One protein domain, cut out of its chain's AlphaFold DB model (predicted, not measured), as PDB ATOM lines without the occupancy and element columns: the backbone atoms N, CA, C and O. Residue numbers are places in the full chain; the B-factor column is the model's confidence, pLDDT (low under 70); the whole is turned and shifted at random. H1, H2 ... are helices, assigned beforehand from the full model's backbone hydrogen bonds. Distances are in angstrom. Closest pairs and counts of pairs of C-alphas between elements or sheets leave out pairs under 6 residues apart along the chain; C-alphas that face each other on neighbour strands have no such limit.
ATOM      1  N   PHE A   2     -30.169  49.075  14.506       49.06
ATOM      2  CA  PHE A   2     -29.079  49.930  15.032       49.06
ATOM      3  C   PHE A   2     -29.400  50.589  16.389       49.06
ATOM      4  O   PHE A   2     -28.554  50.654  17.276       49.06
ATOM      5  N   ASP A   3     -30.661  50.971  16.574       57.03
ATOM      6  CA  ASP A   3     -31.167  51.659  17.768       57.03
ATOM      7  C   ASP A   3     -31.113  50.793  19.047       57.03
ATOM      8  O   ASP A   3     -30.775  51.252  20.135       57.03
ATOM      9  N   VAL A   4     -31.327  49.477  18.910       63.25
ATOM     10  CA  VAL A   4     -31.221  48.511  20.022       63.25
ATOM     11  C   VAL A   4     -29.772  48.363  20.494       63.25
ATOM     12  O   VAL A   4     -29.519  48.213  21.691       63.25
ATOM     13  N   LEU A   5     -28.809  48.429  19.570       60.31
ATOM     14  CA  LEU A   5     -27.385  48.356  19.901       60.31
ATOM     15  C   LEU A   5     -26.883  49.656  20.541       60.31
ATOM     16  O   LEU A   5     -26.069  49.596  21.461       60.31
ATOM     17  N   HIS A   6     -27.388  50.816  20.112       58.22
ATOM     18  CA  HIS A   6     -27.074  52.105  20.740       58.22
ATOM     19  C   HIS A   6     -27.656  52.219  22.147       58.22
ATOM     20  O   HIS A   6     -26.922  52.530  23.084       58.22
ATOM     21  N   LYS A   7     -28.915  51.814  22.338       55.19
ATOM     22  CA  LYS A   7     -29.555  51.785  23.660       55.19
ATOM     23  C   LYS A   7     -28.857  50.816  24.626       55.19
ATOM     24  O   LYS A   7     -28.725  51.108  25.814       55.19
ATOM     25  N   ARG A   8     -28.328  49.689  24.116       58.53
ATOM     26  CA  ARG A   8     -27.450  48.787  24.886       58.53
ATOM     27  C   ARG A   8     -26.104  49.436  25.224       58.53
ATOM     28  O   ARG A   8     -25.689  49.342  26.375       58.53
ATOM     29  N   ARG A   9     -25.443  50.128  24.286       55.47
ATOM     30  CA  ARG A   9     -24.186  50.862  24.558       55.47
ATOM     31  C   ARG A   9     -24.358  51.944  25.624       55.47
ATOM     32  O   ARG A   9     -23.516  52.044  26.507       55.47
ATOM     33  N   GLU A  10     -25.450  52.699  25.594       54.69
ATOM     34  CA  GLU A  10     -25.739  53.721  26.610       54.69
ATOM     35  C   GLU A  10     -26.024  53.118  27.990       54.69
ATOM     36  O   GLU A  10     -25.587  53.663  29.003       54.69
ATOM     37  N   SER A  11     -26.699  51.963  28.052       54.38
ATOM     38  CA  SER A  11     -26.907  51.249  29.322       54.38
ATOM     39  C   SER A  11     -25.602  50.714  29.925       54.38
ATOM     40  O   SER A  11     -25.473  50.652  31.144       54.38
ATOM     41  N   LEU A  12     -24.617  50.390  29.080       55.00
ATOM     42  CA  LEU A  12     -23.277  49.981  29.509       55.00
ATOM     43  C   LEU A  12     -22.443  51.180  29.986       55.00
ATOM     44  O   LEU A  12     -21.672  51.041  30.929       55.00
ATOM     45  N   ALA A  13     -22.625  52.357  29.377       52.00
ATOM     46  CA  ALA A  13     -21.929  53.589  29.756       52.00
ATOM     47  C   ALA A  13     -22.451  54.207  31.066       52.00
ATOM     48  O   ALA A  13     -21.706  54.881  31.767       52.00
ATOM     49  N   LYS A  14     -23.717  53.962  31.433       46.62
ATOM     50  CA  LYS A  14     -24.317  54.483  32.676       46.62
ATOM     51  C   LYS A  14     -23.832  53.802  33.961       46.62
ATOM     52  O   LYS A  14     -24.151  54.293  35.040       46.62
ATOM     53  N   ASN A  15     -23.061  52.717  33.877       49.22
ATOM     54  CA  ASN A  15     -22.569  51.985  35.047       49.22
ATOM     55  C   ASN A  15     -21.178  52.464  35.503       49.22
ATOM     56  O   ASN A  15     -20.294  51.672  35.819       49.22
ATOM     57  N   ASP A  16     -20.987  53.785  35.529       48.53
ATOM     58  CA  ASP A  16     -19.711  54.466  35.789       48.53
ATOM     59  C   ASP A  16     -19.313  54.498  37.281       48.53
ATOM     60  O   ASP A  16     -18.586  55.368  37.755       48.53
ATOM     61  N   ARG A  17     -19.765  53.504  38.055       55.09
ATOM     62  CA  ARG A  17     -18.970  53.001  39.178       55.09
ATOM     63  C   ARG A  17     -18.135  51.894  38.571       55.09
ATOM     64  O   ARG A  17     -18.608  50.772  38.458       55.09
ATOM     65  N   GLY A  18     -16.945  52.227  38.081       72.25
ATOM     66  CA  GLY A  18     -16.113  51.342  37.261       72.25
ATOM     67  C   GLY A  18     -15.654  50.031  37.916       72.25
ATOM     68  O   GLY A  18     -14.684  49.462  37.427       72.25
ATOM     69  N   GLN A  19     -16.286  49.560  38.997       86.31
ATOM     70  CA  GLN A  19     -16.072  48.260  39.618       86.31
ATOM     71  C   GLN A  19     -17.335  47.384  39.550       86.31
ATOM     72  O   GLN A  19     -18.434  47.797  39.916       86.31
ATOM     73  N   VAL A  20     -17.157  46.136  39.126       91.75
ATOM     74  CA  VAL A  20     -18.167  45.074  39.138       91.75
ATOM     75  C   VAL A  20     -17.923  44.186  40.363       91.75
ATOM     76  O   VAL A  20     -16.811  43.673  40.508       91.75
ATOM     77  N   PRO A  21     -18.920  43.957  41.235       92.44
ATOM     78  CA  PRO A  21     -18.720  43.159  42.441       92.44
ATOM     79  C   PRO A  21     -18.420  41.697  42.098       92.44
ATOM     80  O   PRO A  21     -19.070  41.101  41.233       92.44
ATOM     81  N   THR A  22     -17.461  41.096  42.800       93.56
ATOM     82  CA  THR A  22     -17.132  39.669  42.658       93.56
ATOM     83  C   THR A  22     -18.087  38.769  43.439       93.56
ATOM     84  O   THR A  22     -18.201  37.586  43.123       93.56
ATOM     85  N   GLY A  23     -18.776  39.320  44.445       92.00
ATOM     86  CA  GLY A  23     -19.636  38.562  45.357       92.00
ATOM     87  C   GLY A  23     -18.952  38.118  46.650       92.00
ATOM     88  O   GLY A  23     -19.620  37.544  47.509       92.00
ATOM     89  N   TRP A  24     -17.659  38.408  46.811       95.06
ATOM     90  CA  TRP A  24     -16.930  38.233  48.064       95.06
ATOM     91  C   TRP A  24     -16.406  39.584  48.538       95.06
ATOM     92  O   TRP A  24     -15.555  40.178  47.878       95.06
ATOM     93  N   LEU A  25     -16.885  40.034  49.699       93.25
ATOM     94  CA  LEU A  25     -16.531  41.338  50.261       93.25
ATOM     95  C   LEU A  25     -15.011  41.493  50.413       93.25
ATOM     96  O   LEU A  25     -14.436  42.435  49.881       93.25
ATOM     97  N   ASP A  26     -14.355  40.503  51.019       96.25
ATOM     98  CA  ASP A  26     -12.906  40.506  51.246       96.25
ATOM     99  C   ASP A  26     -12.091  40.598  49.943       96.25
ATOM    100  O   ASP A  26     -10.971  41.114  49.925       96.25
ATOM    101  N   LEU A  27     -12.621  40.050  48.842       94.00
ATOM    102  CA  LEU A  27     -11.972  40.127  47.536       94.00
ATOM    103  C   LEU A  27     -12.215  41.491  46.892       94.00
ATOM    104  O   LEU A  27     -11.281  42.078  46.351       94.00
ATOM    105  N   ASP A  28     -13.441  42.002  46.974       92.94
ATOM    106  CA  ASP A  28     -13.796  43.317  46.448       92.94
ATOM    107  C   ASP A  28     -12.988  44.422  47.138       92.94
ATOM    108  O   ASP A  28     -12.459  45.296  46.453       92.94
ATOM    109  N   GLU A  29     -12.784  44.343  48.456       93.69
ATOM    110  CA  GLU A  29     -11.914  45.259  49.207       93.69
ATOM    111  C   GLU A  29     -10.476  45.252  48.675       93.69
ATOM    112  O   GLU A  29      -9.910  46.309  48.386       93.69
ATOM    113  N   LYS A  30      -9.900  44.064  48.452       93.44
ATOM    114  CA  LYS A  30      -8.546  43.919  47.890       93.44
ATOM    115  C   LYS A  30      -8.432  44.415  46.450       93.44
ATOM    116  O   LYS A  30      -7.345  44.799  46.025       93.44
ATOM    117  N   LEU A  31      -9.532  44.405  45.702       90.75
ATOM    118  CA  LEU A  31      -9.606  44.913  44.332       90.75
ATOM    119  C   LEU A  31      -9.992  46.402  44.262       90.75
ATOM    120  O   LEU A  31     -10.146  46.940  43.168       90.75
ATOM    121  N   GLY A  32     -10.132  47.089  45.404       89.25
ATOM    122  CA  GLY A  32     -10.501  48.505  45.445       89.25
ATOM    123  C   GLY A  32     -11.970  48.756  45.086       89.25
ATOM    124  O   GLY A  32     -12.276  49.718  44.381       89.25
ATOM    125  N   GLY A  33     -12.866  47.875  45.540       87.88
ATOM    126  CA  GLY A  33     -14.315  47.938  45.332       87.88
ATOM    127  C   GLY A  33     -14.871  46.946  44.303       87.88
ATOM    128  O   GLY A  33     -16.052  47.032  43.977       87.88
ATOM    129  N   GLY A  34     -14.049  46.029  43.780       91.56
ATOM    130  CA  GLY A  34     -14.450  44.991  42.819       91.56
ATOM    131  C   GLY A  34     -13.639  44.988  41.518       91.56
ATOM    132  O   GLY A  34     -12.611  45.647  41.388       91.56
ATOM    133  N   MET A  35     -14.092  44.223  40.524       92.44
ATOM    134  CA  MET A  35     -13.408  44.068  39.234       92.44
ATOM    135  C   MET A  35     -13.539  45.322  38.374       92.44
ATOM    136  O   MET A  35     -14.644  45.739  38.045       92.44
ATOM    137  N   ARG A  36     -12.416  45.888  37.929       90.12
ATOM    138  CA  ARG A  36     -12.427  47.122  37.139       90.12
ATOM    139  C   ARG A  36     -13.011  46.910  35.735       90.12
ATOM    140  O   ARG A  36     -12.555  46.038  34.992       90.12
ATOM    141  N   SER A  37     -13.956  47.751  35.330       86.19
ATOM    142  CA  SER A  37     -14.491  47.787  33.967       86.19
ATOM    143  C   SER A  37     -13.372  47.993  32.941       86.19
ATOM    144  O   SER A  37     -12.494  48.837  33.120       86.19
ATOM    145  N   GLY A  38     -13.385  47.200  31.867       86.06
ATOM    146  CA  GLY A  38     -12.358  47.228  30.817       86.06
ATOM    147  C   GLY A  38     -11.061  46.477  31.149       86.06
ATOM    148  O   GLY A  38     -10.164  46.438  30.311       86.06
ATOM    149  N   SER A  39     -10.950  45.865  32.331       88.19
ATOM    150  CA  SER A  39      -9.808  45.011  32.681       88.19
ATOM    151  C   SER A  39     -10.019  43.552  32.259       88.19
ATOM    152  O   SER A  39     -11.148  43.062  32.197       88.19
ATOM    153  N   LEU A  40      -8.917  42.845  31.980       91.75
ATOM    154  CA  LEU A  40      -8.907  41.395  31.782       91.75
ATOM    155  C   LEU A  40      -8.451  40.714  33.076       91.75
ATOM    156  O   LEU A  40      -7.304  40.866  33.491       91.75
ATOM    157  N   VAL A  41      -9.341  39.932  33.685       91.12
ATOM    158  CA  VAL A  41      -9.047  39.152  34.892       91.12
ATOM    159  C   VAL A  41      -8.880  37.681  34.521       91.12
ATOM    160  O   VAL A  41      -9.774  37.076  33.926       91.12
ATOM    161  N   ILE A  42      -7.744  37.084  34.891       93.94
ATOM    162  CA  ILE A  42      -7.449  35.665  34.658       93.94
ATOM    163  C   ILE A  42      -7.504  34.917  35.989       93.94
ATOM    164  O   ILE A  42      -6.746  35.202  36.910       93.94
ATOM    165  N   VAL A  43      -8.379  33.915  36.075       91.38
ATOM    166  CA  VAL A  43      -8.491  33.047  37.258       91.38
ATOM    167  C   VAL A  43      -7.731  31.746  37.009       91.38
ATOM    168  O   VAL A  43      -8.207  30.884  36.267       91.38
ATOM    169  N   GLY A  44      -6.563  31.590  37.628       93.56
ATOM    170  CA  GLY A  44      -5.798  30.341  37.621       93.56
ATOM    171  C   GLY A  44      -6.224  29.424  38.766       93.56
ATOM    172  O   GLY A  44      -6.300  29.860  39.909       93.56
ATOM    173  N   ALA A  45      -6.521  28.158  38.472       93.38
ATOM    174  CA  ALA A  45      -6.888  27.177  39.491       93.38
ATOM    175  C   ALA A  45      -6.576  25.753  39.004       93.38
ATOM    176  O   ALA A  45      -6.594  25.494  37.800       93.38
ATOM    177  N   ARG A  46      -6.310  24.817  39.924       95.31
ATOM    178  CA  ARG A  46      -6.173  23.390  39.584       95.31
ATOM    179  C   ARG A  46      -7.534  22.802  39.166       95.31
ATOM    180  O   ARG A  46      -8.569  23.319  39.595       95.31
ATOM    181  N   PRO A  47      -7.577  21.718  38.374       89.69
ATOM    182  CA  PRO A  47      -8.825  20.994  38.131       89.69
ATOM    183  C   PRO A  47      -9.513  20.592  39.444       89.69
ATOM    184  O   PRO A  47      -8.854  20.378  40.460       89.69
ATOM    185  N   SER A  48     -10.844  20.507  39.420       88.19
ATOM    186  CA  SER A  48     -11.690  20.089  40.554       88.19
ATOM    187  C   SER A  48     -11.763  21.027  41.769       88.19
ATOM    188  O   SER A  48     -12.545  20.757  42.673       88.19
ATOM    189  N   VAL A  49     -11.068  22.172  41.785       92.88
ATOM    190  CA  VAL A  49     -11.145  23.136  42.912       92.88
ATOM    191  C   VAL A  49     -12.327  24.112  42.827       92.88
ATOM    192  O   VAL A  49     -12.489  24.977  43.679       92.88
ATOM    193  N   GLY A  50     -13.160  23.995  41.787       89.81
ATOM    194  CA  GLY A  50     -14.381  24.796  41.653       89.81
ATOM    195  C   GLY A  50     -14.257  26.076  40.822       89.81
ATOM    196  O   GLY A  50     -15.103  26.955  40.963       89.81
ATOM    197  N   LYS A  51     -13.278  26.179  39.910       93.81
ATOM    198  CA  LYS A  51     -13.109  27.328  38.991       93.81
ATOM    199  C   LYS A  51     -14.412  27.745  38.294       93.81
ATOM    200  O   LYS A  51     -14.767  28.920  38.312       93.81
ATOM    201  N   THR A  52     -15.147  26.791  37.719       92.12
ATOM    202  CA  THR A  52     -16.426  27.069  37.044       92.12
ATOM    203  C   THR A  52     -17.476  27.590  38.021       92.12
ATOM    204  O   THR A  52     -18.176  28.551  37.723       92.12
ATOM    205  N   SER A  53     -17.573  26.993  39.212       91.12
ATOM    206  CA  SER A  53     -18.519  27.430  40.243       91.12
ATOM    207  C   SER A  53     -18.218  28.851  40.721       91.12
ATOM    208  O   SER A  53     -19.143  29.646  40.863       91.12
ATOM    209  N   ALA A  54     -16.939  29.189  40.909       92.44
ATOM    210  CA  ALA A  54     -16.503  30.532  41.277       92.44
ATOM    211  C   ALA A  54     -16.861  31.560  40.190       92.44
ATOM    212  O   ALA A  54     -17.460  32.588  40.496       92.44
ATOM    213  N   ALA A  55     -16.586  31.249  38.918       93.44
ATOM    214  CA  ALA A  55     -16.938  32.116  37.792       93.44
ATOM    215  C   ALA A  55     -18.458  32.347  37.685       93.44
ATOM    216  O   ALA A  55     -18.909  33.476  37.503       93.44
ATOM    217  N   LEU A  56     -19.265  31.295  37.863       93.38
ATOM    218  CA  LEU A  56     -20.728  31.408  37.889       93.38
ATOM    219  C   LEU A  56     -21.240  32.200  39.097       93.38
ATOM    220  O   LEU A  56     -22.311  32.803  39.016       93.38
ATOM    221  N   GLY A  57     -20.516  32.170  40.218       93.19
ATOM    222  CA  GLY A  57     -20.759  33.005  41.393       93.19
ATOM    223  C   GLY A  57     -20.578  34.485  41.070       93.19
ATOM    224  O   GLY A  57     -21.542  35.239  41.174       93.19
ATOM    225  N   MET A  58     -19.399  34.855  40.563       93.94
ATOM    226  CA  MET A  58     -19.088  36.230  40.150       93.94
ATOM    227  C   MET A  58     -20.084  36.758  39.111       93.94
ATOM    228  O   MET A  58     -20.588  37.871  39.237       93.94
ATOM    229  N   ALA A  59     -20.428  35.943  38.107       93.06
ATOM    230  CA  ALA A  59     -21.393  36.321  37.075       93.06
ATOM    231  C   ALA A  59     -22.791  36.612  37.647       93.06
ATOM    232  O   ALA A  59     -23.467  37.532  37.189       93.06
ATOM    233  N   LEU A  60     -23.228  35.857  38.663       92.44
ATOM    234  CA  LEU A  60     -24.473  36.160  39.363       92.44
ATOM    235  C   LEU A  60     -24.358  37.461  40.149       92.44
ATOM    236  O   LEU A  60     -25.272  38.271  40.070       92.44
ATOM    237  N   SER A  61     -23.290  37.652  40.921       92.94
ATOM    238  CA  SER A  61     -23.122  38.862  41.729       92.94
ATOM    239  C   SER A  61     -23.121  40.118  40.859       92.94
ATOM    240  O   SER A  61     -23.808  41.085  41.184       92.94
ATOM    241  N   ALA A  62     -22.476  40.059  39.691       92.12
ATOM    242  CA  ALA A  62     -22.577  41.087  38.662       92.12
ATOM    243  C   ALA A  62     -24.033  41.299  38.198       92.12
ATOM    244  O   ALA A  62     -24.536  42.422  38.238       92.12
ATOM    245  N   ALA A  63     -24.745  40.223  37.836       91.38
ATOM    246  CA  ALA A  63     -26.141  40.296  37.398       91.38
ATOM    247  C   ALA A  63     -27.089  40.859  38.474       91.38
ATOM    248  O   ALA A  63     -27.982  41.644  38.159       91.38
ATOM    249  N   GLN A  64     -26.883  40.505  39.745       90.50
ATOM    250  CA  GLN A  64     -27.639  41.027  40.888       90.50
ATOM    251  C   GLN A  64     -27.374  42.516  41.127       90.50
ATOM    252  O   GLN A  64     -28.280  43.232  41.541       90.50
ATOM    253  N   ALA A  65     -26.169  42.990  40.811       89.25
ATOM    254  CA  ALA A  65     -25.819  44.407  40.816       89.25
ATOM    255  C   ALA A  65     -26.308  45.164  39.562       89.25
ATOM    256  O   ALA A  65     -25.950  46.321  39.360       89.25
ATOM    257  N   GLY A  66     -27.109  44.524  38.701       89.00
ATOM    258  CA  GLY A  66     -27.635  45.124  37.473       89.00
ATOM    259  C   GLY A  66     -26.631  45.179  36.317       89.00
ATOM    260  O   GLY A  66     -26.918  45.805  35.297       89.00
ATOM    261  N   VAL A  67     -25.470  44.524  36.439       89.44
ATOM    262  CA  VAL A  67     -24.462  44.421  35.376       89.44
ATOM    263  C   VAL A  67     -24.761  43.183  34.519       89.44
ATOM    264  O   VAL A  67     -24.743  42.066  35.040       89.44
ATOM    265  N   PRO A  68     -25.001  43.314  33.203       89.19
ATOM    266  CA  PRO A  68     -25.191  42.153  32.336       89.19
ATOM    267  C   PRO A  68     -23.961  41.232  32.337       89.19
ATOM    268  O   PRO A  68     -22.842  41.693  32.118       89.19
ATOM    269  N   ALA A  69     -24.169  39.927  32.526       90.31
ATOM    270  CA  ALA A  69     -23.105  38.923  32.544       90.31
ATOM    271  C   ALA A  69     -23.317  37.855  31.459       90.31
ATOM    272  O   ALA A  69     -24.431  37.370  31.258       90.31
ATOM    273  N   LEU A  70     -22.234  37.463  30.781       91.75
ATOM    274  CA  LEU A  70     -22.206  36.385  29.791       91.75
ATOM    275  C   LEU A  70     -21.234  35.300  30.258       91.75
ATOM    276  O   LEU A  70     -20.065  35.581  30.514       91.75
ATOM    277  N   CYS A  71     -21.704  34.056  30.334       91.12
ATOM    278  CA  CYS A  71     -20.860  32.897  30.600       91.12
ATOM    279  C   CYS A  71     -20.655  32.110  29.305       91.12
ATOM    280  O   CYS A  71     -21.625  31.676  28.688       91.12
ATOM    281  N   MET A  72     -19.397  31.889  28.927       90.75
ATOM    282  CA  MET A  72     -19.013  31.018  27.817       90.75
ATOM    283  C   MET A  72     -18.123  29.903  28.353       90.75
ATOM    284  O   MET A  72     -17.235  30.145  29.168       90.75
ATOM    285  N   SER A  73     -18.375  28.679  27.904       90.62
ATOM    286  CA  SER A  73     -17.628  27.492  28.303       90.62
ATOM    287  C   SER A  73     -17.263  26.693  27.067       90.62
ATOM    288  O   SER A  73     -18.112  26.471  26.208       90.62
ATOM    289  N   LEU A  74     -16.003  26.265  27.007       91.06
ATOM    290  CA  LEU A  74     -15.477  25.397  25.953       91.06
ATOM    291  C   LEU A  74     -15.372  23.928  26.399       91.06
ATOM    292  O   LEU A  74     -15.085  23.069  25.578       91.06
ATOM    293  N   GLU A  75     -15.603  23.636  27.683       88.12
ATOM    294  CA  GLU A  75     -15.452  22.286  28.252       88.12
ATOM    295  C   GLU A  75     -16.793  21.632  28.605       88.12
ATOM    296  O   GLU A  75     -16.982  20.437  28.408       88.12
ATOM    297  N   GLN A  76     -17.729  22.407  29.158       88.31
ATOM    298  CA  GLN A  76     -19.022  21.916  29.637       88.31
ATOM    299  C   GLN A  76     -20.179  22.452  28.797       88.31
ATOM    300  O   GLN A  76     -20.134  23.600  28.341       88.31
ATOM    301  N   SER A  77     -21.238  21.647  28.670       91.75
ATOM    302  CA  SER A  77     -22.462  22.050  27.984       91.75
ATOM    303  C   SER A  77     -23.191  23.172  28.733       91.75
ATOM    304  O   SER A  77     -23.100  23.318  29.957       91.75
ATOM    305  N   GLN A  78     -23.975  23.953  27.992       88.88
ATOM    306  CA  GLN A  78     -24.809  25.015  28.558       88.88
ATOM    307  C   GLN A  78     -25.837  24.491  29.578       88.88
ATOM    308  O   GLN A  78     -26.111  25.164  30.573       88.88
ATOM    309  N   ILE A  79     -26.368  23.280  29.369       89.25
ATOM    310  CA  ILE A  79     -27.354  22.659  30.263       89.25
ATOM    311  C   ILE A  79     -26.693  22.279  31.590       89.25
ATOM    312  O   ILE A  79     -27.247  22.566  32.650       89.25
ATOM    313  N   ASP A  80     -25.485  21.714  31.560       90.19
ATOM    314  CA  ASP A  80     -24.764  21.332  32.782       90.19
ATOM    315  C   ASP A  80     -24.409  22.548  33.639       90.19
ATOM    316  O   ASP A  80     -24.527  22.526  34.867       90.19
ATOM    317  N   ILE A  81     -24.012  23.640  32.985       90.38
ATOM    318  CA  ILE A  81     -23.730  24.916  33.644       90.38
ATOM    319  C   ILE A  81     -24.996  25.495  34.276       90.38
ATOM    320  O   ILE A  81     -24.967  25.903  35.442       90.38
ATOM    321  N   ALA A  82     -26.112  25.498  33.542       89.31
ATOM    322  CA  ALA A  82     -27.398  25.959  34.052       89.31
ATOM    323  C   ALA A  82     -27.867  25.111  35.244       89.31
ATOM    324  O   ALA A  82     -28.247  25.662  36.275       89.31
ATOM    325  N   ASN A  83     -27.751  23.784  35.164       90.00
ATOM    326  CA  ASN A  83     -28.085  22.874  36.261       90.00
ATOM    327  C   ASN A  83     -27.219  23.131  37.495       90.00
ATOM    328  O   ASN A  83     -27.739  23.251  38.604       90.00
ATOM    329  N   ARG A  84     -25.902  23.298  37.324       87.69
ATOM    330  CA  ARG A  84     -25.001  23.656  38.431       87.69
ATOM    331  C   ARG A  84     -25.414  24.978  39.081       87.69
ATOM    332  O   ARG A  84     -25.399  25.089  40.307       87.69
ATOM    333  N   ARG A  85     -25.824  25.962  38.278       86.19
ATOM    334  CA  ARG A  85     -26.325  27.256  38.755       86.19
ATOM    335  C   ARG A  85     -27.640  27.107  39.529       86.19
ATOM    336  O   ARG A  85     -27.769  27.690  40.605       86.19
ATOM    337  N   LEU A  86     -28.579  26.305  39.029       87.62
ATOM    338  CA  LEU A  86     -29.837  25.998  39.714       87.62
ATOM    339  C   LEU A  86     -29.588  25.308  41.056       87.62
ATOM    340  O   LEU A  86     -30.160  25.723  42.060       87.62
ATOM    341  N   CYS A  87     -28.687  24.325  41.112       87.31
ATOM    342  CA  CYS A  87     -28.307  23.663  42.361       87.31
ATOM    343  C   CYS A  87     -27.681  24.639  43.368       87.31
ATOM    344  O   CYS A  87     -28.011  24.592  44.553       87.31
ATOM    345  N   ALA A  88     -26.820  25.551  42.902       84.06
ATOM    346  CA  ALA A  88     -26.190  26.559  43.753       84.06
ATOM    347  C   ALA A  88     -27.208  27.536  44.373       84.06
ATOM    348  O   ALA A  88     -27.044  27.947  45.519       84.06
ATOM    349  N   ILE A  89     -28.272  27.889  43.640       82.44
ATOM    350  CA  ILE A  89     -29.350  28.758  44.142       82.44
ATOM    351  C   ILE A  89     -30.337  27.967  45.010       82.44
ATOM    352  O   ILE A  89     -30.785  28.449  46.047       82.44
ATOM    353  N   GLY A  90     -30.679  26.748  44.594       78.50
ATOM    354  CA  GLY A  90     -31.776  25.965  45.151       78.50
ATOM    355  C   GLY A  90     -31.545  25.421  46.559       78.50
ATOM    356  O   GLY A  90     -32.499  24.919  47.146       78.50
ATOM    357  N   ARG A  91     -30.317  25.484  47.103       60.53
ATOM    358  CA  ARG A  91     -29.926  24.960  48.437       60.53
ATOM    359  C   ARG A  91     -30.446  23.542  48.756       60.53
ATOM    360  O   ARG A  91     -30.482  23.146  49.917       60.53
TER     361      ARG A  91
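This is residues 2 to 91 of the 104 residues of the protein "Replicative DNA helicase" of Planctomycetes bacterium (UniProt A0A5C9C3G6). A loose assembly is built about the helix H3, with two long stretches of chain, residues 39 to 46 and 67 to 74, running back lengthwise past it and H4 set steeply across near its beginning. H2 sits in a loop of chain closed by a short antiparallel pairing of residues 19 to 20 with 35 to 36, while residues 2 to 10 of H1 stick out as an arm. The printed part has 90 residues with four named helices, H1, H2, H3 and H4 in chain order, and no named strand; the class is all helix, with 45 residues in the helices. It is only just loose, close to compact, with a radius of gyration of the C-alphas of 14.7 A and spans of 40 by 34 by 25 A.

H1, residues 2 to 13, touches no helix. H2, residues 25 to 30, touches no helix either. H3, residues 51 to 64, and H4, residues 78 to 90, only just touch, with 3 pairs of C-alphas within 8 A; the closest are those of Leu 56 and Arg 85, 7.0 A apart. H3 touches H4 with residues 53 to 56 alone, and H4 touches H3 with residues 84 to 85 alone. They run the same way at a steep tilt of 68 degrees, only just short of about perpendicular. In H1, H2, H3 and H4 every O i to N i+4 pair is within hydrogen-bond range.

H1 begins at C-alpha 2, (-29.079, 49.930, 15.032), and is 16.8 A long from first to last C-alpha. H2 measures 8.7 A. H3 starts at C-alpha 51, (-13.109, 27.328, 38.991), and measures 20.1 A. H4 measures 18.0 A and ends at C-alpha 90, (-31.776, 25.965, 45.151).

The two C-alphas farthest apart are those of Asp 3 and Arg 46, at 43.6 A. Residues 44 to 50 stand free. The printed part has no cut, and the links H1 to H2, H2 to H3 and H3 to H4 are long. The mean pLDDT of the printed part is 83.7; residues 2 to 17 and residue 91 are under 70.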